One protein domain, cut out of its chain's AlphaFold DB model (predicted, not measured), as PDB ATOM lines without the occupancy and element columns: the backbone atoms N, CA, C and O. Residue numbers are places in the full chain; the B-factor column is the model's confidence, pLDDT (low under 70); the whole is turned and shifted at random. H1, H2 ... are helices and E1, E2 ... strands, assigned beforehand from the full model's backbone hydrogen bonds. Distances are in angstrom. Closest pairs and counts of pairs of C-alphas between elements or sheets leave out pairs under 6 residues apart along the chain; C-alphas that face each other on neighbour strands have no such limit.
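This is residues 2 to 45 of the 101 residues of the protein "Hypothetical protein" of Rotaria sp. Silwood2 (UniProt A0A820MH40). A small head, made of a looped stretch at residues 2 to 15 and the short hairpin of E1 and E2, bears one long helix, H1, whose residues 35 to 45 stick out free and make much of the length. The printed part has 44 residues, with E1, E2 and H1 in that order, the two strands antiparallel, class mixed. It is only just loose, close to compact, with a radius of gyration of the C-alphas of 11.4 A, and spans 37 by 18 by 14 A.

Look first at E1, residues 16 to 18, and E2, residues 23 to 25, a hairpin with N 18 and O 23 2.9 A apart and N 25 and O 16 2.8 A apart, within hydrogen-bond range. In H1, residues 27 to 45, 13 of 15 O i to N i+4 pairs are within range. The closest C-alphas of E1 and H1 are those of Val 16 and Leu 27, 7.6 A apart.

Find C-alpha 16 at (-0.300, -86.338, -20.640), where E1 begins; E1 measures 6.3 A and E2 6.1 A. H1 runs 26.0 A from C-alpha 27 to C-alpha 45 at (-3.159, -59.903, -22.574).

The C-alphas farthest apart, of Ser 2 and Thr 45, lie 37.2 A apart. The printed part has no cut, and both links are tight. Residue 2 alone has pLDDT under 70.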
ATOM      1  N   SER A   2       4.312 -97.460 -19.777       66.50
ATOM      2  CA  SER A   2       4.019 -96.211 -19.063       66.50
ATOM      3  C   SER A   2       5.213 -95.266 -19.204       66.50
ATOM      4  O   SER A   2       6.313 -95.611 -18.779       66.50
ATOM      5  N   GLN A   3       5.030 -94.103 -19.831       80.44
ATOM      6  CA  GLN A   3       6.110 -93.125 -19.985       80.44
ATOM      7  C   GLN A   3       6.330 -92.367 -18.670       80.44
ATOM      8  O   GLN A   3       5.378 -92.063 -17.952       80.44
ATOM      9  N   SER A   4       7.584 -92.078 -18.328       87.62
ATOM     10  CA  SER A   4       7.931 -91.278 -17.151       87.62
ATOM     11  C   SER A   4       7.757 -89.786 -17.429       87.62
ATOM     12  O   SER A   4       7.874 -89.333 -18.567       87.62
ATOM     13  N   CYS A   5       7.515 -89.005 -16.379       90.88
ATOM     14  CA  CYS A   5       7.556 -87.550 -16.472       90.88
ATOM     15  C   CYS A   5       8.940 -87.064 -16.952       90.88
ATOM     16  O   CYS A   5       9.973 -87.542 -16.487       90.88
ATOM     17  N   SER A   6       8.954 -86.089 -17.860       90.50
ATOM     18  CA  SER A   6      10.156 -85.557 -18.527       90.50
ATOM     19  C   SER A   6      10.976 -84.626 -17.626       90.50
ATOM     20  O   SER A   6      12.142 -84.347 -17.901       90.50
ATOM     21  N   ILE A   7      10.379 -84.147 -16.531       88.56
ATOM     22  CA  ILE A   7      11.052 -83.307 -15.537       88.56
ATOM     23  C   ILE A   7      12.085 -84.127 -14.758       88.56
ATOM     24  O   ILE A   7      11.762 -85.135 -14.122       88.56
ATOM     25  N   LYS A   8      13.341 -83.660 -14.771       83.69
ATOM     26  CA  LYS A   8      14.458 -84.289 -14.050       83.69
ATOM     27  C   LYS A   8      14.114 -84.430 -12.564       83.69
ATOM     28  O   LYS A   8      13.652 -83.478 -11.947       83.69
ATOM     29  N   LYS A   9      14.405 -85.603 -11.988       86.19
ATOM     30  CA  LYS A   9      14.085 -86.002 -10.598       86.19
ATOM     31  C   LYS A   9      12.608 -86.331 -10.321       86.19
ATOM     32  O   LYS A   9      12.289 -86.694  -9.193       86.19
ATOM     33  N   CYS A  10      11.715 -86.275 -11.311       88.00
ATOM     34  CA  CYS A  10      10.353 -86.774 -11.145       88.00
ATOM     35  C   CYS A  10      10.289 -88.283 -11.410       88.00
ATOM     36  O   CYS A  10      10.588 -88.737 -12.509       88.00
ATOM     37  N   THR A  11       9.849 -89.062 -10.422       88.44
ATOM     38  CA  THR A  11       9.651 -90.518 -10.553       88.44
ATOM     39  C   THR A  11       8.220 -90.901 -10.936       88.44
ATOM     40  O   THR A  11       7.908 -92.082 -11.067       88.44
ATOM     41  N   ARG A  12       7.325 -89.917 -11.105       90.06
ATOM     42  CA  ARG A  12       5.914 -90.164 -11.420       90.06
ATOM     43  C   ARG A  12       5.730 -90.530 -12.890       90.06
ATOM     44  O   ARG A  12       6.389 -89.970 -13.771       90.06
ATOM     45  N   THR A  13       4.769 -91.409 -13.148       90.12
ATOM     46  CA  THR A  13       4.291 -91.710 -14.498       90.12
ATOM     47  C   THR A  13       3.676 -90.458 -15.119       90.12
ATOM     48  O   THR A  13       2.985 -89.686 -14.447       90.12
ATOM     49  N   SER A  14       3.953 -90.239 -16.397       89.94
ATOM     50  CA  SER A  14       3.294 -89.206 -17.179       89.94
ATOM     51  C   SER A  14       1.810 -89.533 -17.340       89.94
ATOM     52  O   SER A  14       1.427 -90.692 -17.501       89.94
ATOM     53  N   CYS A  15       0.988 -88.491 -17.272       88.19
ATOM     54  CA  CYS A  15      -0.449 -88.570 -17.507       88.19
ATOM     55  C   CYS A  15      -0.834 -87.957 -18.856       88.19
ATOM     56  O   CYS A  15      -1.870 -88.319 -19.403       88.19
ATOM     57  N   VAL A  16      -0.029 -87.025 -19.376       89.38
ATOM     58  CA  VAL A  16      -0.300 -86.338 -20.640       89.38
ATOM     59  C   VAL A  16       0.999 -85.930 -21.334       89.38
ATOM     60  O   VAL A  16       2.000 -85.638 -20.670       89.38
ATOM     61  N   LEU A  17       0.953 -85.855 -22.661       91.00
ATOM     62  CA  LEU A  17       1.939 -85.172 -23.489       91.00
ATOM     63  C   LEU A  17       1.502 -83.711 -23.648       91.00
ATOM     64  O   LEU A  17       0.369 -83.442 -24.034       91.00
ATOM     65  N   CYS A  18       2.374 -82.761 -23.323       88.94
ATOM     66  CA  CYS A  18       2.123 -81.351 -23.601       88.94
ATOM     67  C   CYS A  18       2.376 -81.069 -25.085       88.94
ATOM     68  O   CYS A  18       3.522 -81.168 -25.522       88.94
ATOM     69  N   ASP A  19       1.356 -80.653 -25.836       87.56
ATOM     70  CA  ASP A  19       1.488 -80.377 -27.275       87.56
ATOM     71  C   ASP A  19       2.402 -79.182 -27.585       87.56
ATOM     72  O   ASP A  19       3.095 -79.170 -28.601       87.56
ATOM     73  N   CYS A  20       2.464 -78.193 -26.689       84.56
ATOM     74  CA  CYS A  20       3.315 -77.013 -26.861       84.56
ATOM     75  C   CYS A  20       4.810 -77.366 -26.788       84.56
ATOM     76  O   CYS A  20       5.625 -76.853 -27.551       84.56
ATOM     77  N   CYS A  21       5.175 -78.260 -25.867       88.31
ATOM     78  CA  CYS A  21       6.575 -78.530 -25.532       88.31
ATOM     79  C   CYS A  21       7.037 -79.921 -25.965       88.31
ATOM     80  O   CYS A  21       8.220 -80.227 -25.838       88.31
ATOM     81  N   GLN A  22       6.107 -80.768 -26.414       91.69
ATOM     82  CA  GLN A  22       6.319 -82.181 -26.730       91.69
ATOM     83  C   GLN A  22       6.948 -82.956 -25.557       91.69
ATOM     84  O   GLN A  22       7.788 -83.836 -25.735       91.69
ATOM     85  N   GLN A  23       6.548 -82.610 -24.325       89.62
ATOM     86  CA  GLN A  23       7.053 -83.219 -23.091       89.62
ATOM     87  C   GLN A  23       5.970 -84.029 -22.387       89.62
ATOM     88  O   GLN A  23       4.868 -83.541 -22.141       89.62
ATOM     89  N   ASN A  24       6.313 -85.255 -22.004       92.31
ATOM     90  CA  ASN A  24       5.475 -86.102 -21.165       92.31
ATOM     91  C   ASN A  24       5.495 -85.575 -19.731       92.31
ATOM     92  O   ASN A  24       6.548 -85.589 -19.093       92.31
ATOM     93  N   LEU A  25       4.362 -85.113 -19.211       92.12
ATOM     94  CA  LEU A  25       4.253 -84.523 -17.877       92.12
ATOM     95  C   LEU A  25       3.327 -85.358 -16.989       92.12
ATOM     96  O   LEU A  25       2.369 -85.977 -17.456       92.12
ATOM     97  N   CYS A  26       3.626 -85.405 -15.691       94.06
ATOM     98  CA  CYS A  26       2.663 -85.865 -14.692       94.06
ATOM     99  C   CYS A  26       1.704 -84.720 -14.335       94.06
ATOM    100  O   CYS A  26       2.012 -83.554 -14.582       94.06
ATOM    101  N   LEU A  27       0.566 -85.036 -13.711       91.25
ATOM    102  CA  LEU A  27      -0.474 -84.044 -13.403       91.25
ATOM    103  C   LEU A  27       0.048 -82.822 -12.623       91.25
ATOM    104  O   LEU A  27      -0.334 -81.696 -12.917       91.25
ATOM    105  N   GLN A  28       0.958 -83.027 -11.664       92.62
ATOM    106  CA  GLN A  28       1.538 -81.919 -10.895       92.62
ATOM    107  C   GLN A  28       2.355 -80.976 -11.783       92.62
ATOM    108  O   GLN A  28       2.106 -79.776 -11.784       92.62
ATOM    109  N   HIS A  29       3.297 -81.512 -12.562       92.25
ATOM    110  CA  HIS A  29       4.140 -80.683 -13.422       92.25
ATOM    111  C   HIS A  29       3.352 -80.064 -14.577       92.25
ATOM    112  O   HIS A  29       3.717 -78.990 -15.032       92.25
ATOM    113  N   LEU A  30       2.255 -80.684 -15.019       90.44
ATOM    114  CA  LEU A  30       1.323 -80.058 -15.956       90.44
ATOM    115  C   LEU A  30       0.649 -78.823 -15.339       90.44
ATOM    116  O   LEU A  30       0.567 -77.786 -15.989       90.44
ATOM    117  N   ASN A  31       0.198 -78.913 -14.086       91.62
ATOM    118  CA  ASN A  31      -0.415 -77.779 -13.391       91.62
ATOM    119  C   ASN A  31       0.590 -76.646 -13.152       91.62
ATOM    120  O   ASN A  31       0.266 -75.489 -13.392       91.62
ATOM    121  N   GLU A  32       1.814 -76.971 -12.728       92.00
ATOM    122  CA  GLU A  32       2.895 -75.989 -12.568       92.00
ATOM    123  C   GLU A  32       3.260 -75.335 -13.906       92.00
ATOM    124  O   GLU A  32       3.409 -74.116 -13.991       92.00
ATOM    125  N   HIS A  33       3.337 -76.135 -14.971       90.44
ATOM    126  CA  HIS A  33       3.590 -75.661 -16.326       90.44
ATOM    127  C   HIS A  33       2.495 -74.700 -16.806       90.44
ATOM    128  O   HIS A  33       2.793 -73.610 -17.287       90.44
ATOM    129  N   ASN A  34       1.224 -75.059 -16.613       90.31
ATOM    130  CA  ASN A  34       0.094 -74.199 -16.954       90.31
ATOM    131  C   ASN A  34       0.064 -72.925 -16.103       90.31
ATOM    132  O   ASN A  34      -0.226 -71.855 -16.628       90.31
ATOM    133  N   ALA A  35       0.399 -73.004 -14.815       93.12
ATOM    134  CA  ALA A  35       0.481 -71.830 -13.952       93.12
ATOM    135  C   ALA A  35       1.574 -70.855 -14.419       93.12
ATOM    136  O   ALA A  35       1.350 -69.645 -14.438       93.12
ATOM    137  N   LEU A  36       2.733 -71.374 -14.839       91.50
ATOM    138  CA  LEU A  36       3.816 -70.569 -15.402       91.50
ATOM    139  C   LEU A  36       3.421 -69.930 -16.739       91.50
ATOM    140  O   LEU A  36       3.724 -68.764 -16.974       91.50
ATOM    141  N   LEU A  37       2.734 -70.670 -17.610       89.62
ATOM    142  CA  LEU A  37       2.230 -70.115 -18.866       89.62
ATOM    143  C   LEU A  37       1.215 -68.999 -18.613       89.62
ATOM    144  O   LEU A  37       1.349 -67.911 -19.166       89.62
ATOM    145  N   SER A  38       0.242 -69.229 -17.733       92.38
ATOM    146  CA  SER A  38      -0.766 -68.226 -17.379       92.38
ATOM    147  C   SER A  38      -0.147 -66.977 -16.752       92.38
ATOM    148  O   SER A  38      -0.568 -65.865 -17.066       92.38
ATOM    149  N   SER A  39       0.885 -67.120 -15.912       93.44
ATOM    150  CA  SER A  39       1.557 -65.966 -15.301       93.44
ATOM    151  C   SER A  39       2.326 -65.107 -16.308       93.44
ATOM    152  O   SER A  39       2.528 -63.921 -16.059       93.44
ATOM    153  N   GLN A  40       2.714 -65.670 -17.456       91.06
ATOM    154  CA  GLN A  40       3.352 -64.937 -18.552       91.06
ATOM    155  C   GLN A  40       2.342 -64.379 -19.560       91.06
ATOM    156  O   GLN A  40       2.527 -63.270 -20.064       91.06
ATOM    157  N   LEU A  41       1.274 -65.125 -19.850       92.81
ATOM    158  CA  LEU A  41       0.261 -64.737 -20.831       92.81
ATOM    159  C   LEU A  41      -0.673 -63.648 -20.304       92.81
ATOM    160  O   LEU A  41      -0.985 -62.727 -21.053       92.81
ATOM    161  N   ASN A  42      -1.079 -63.697 -19.031       94.38
ATOM    162  CA  ASN A  42      -2.003 -62.703 -18.474       94.38
ATOM    163  C   ASN A  42      -1.458 -61.265 -18.591       94.38
ATOM    164  O   ASN A  42      -2.152 -60.431 -19.168       94.38
ATOM    165  N   PRO A  43      -0.201 -60.964 -18.200       95.25
ATOM    166  CA  PRO A  43       0.358 -59.625 -18.386       95.25
ATOM    167  C   PRO A  43       0.463 -59.194 -19.852       95.25
ATOM    168  O   PRO A  43       0.435 -58.000 -20.148       95.25
ATOM    169  N   LEU A  44       0.639 -60.140 -20.782       95.12
ATOM    170  CA  LEU A  44       0.668 -59.828 -22.209       95.12
ATOM    171  C   LEU A  44      -0.731 -59.452 -22.704       95.12
ATOM    172  O   LEU A  44      -0.870 -58.443 -23.391       95.12
ATOM    173  N   THR A  45      -1.750 -60.213 -22.308       96.25
ATOM    174  CA  THR A  45      -3.159 -59.903 -22.574       96.25
ATOM    175  C   THR A  45      -3.526 -58.528 -22.026       96.25
ATOM    176  O   THR A  45      -4.082 -57.716 -22.759       96.25
TER     177      THR A  45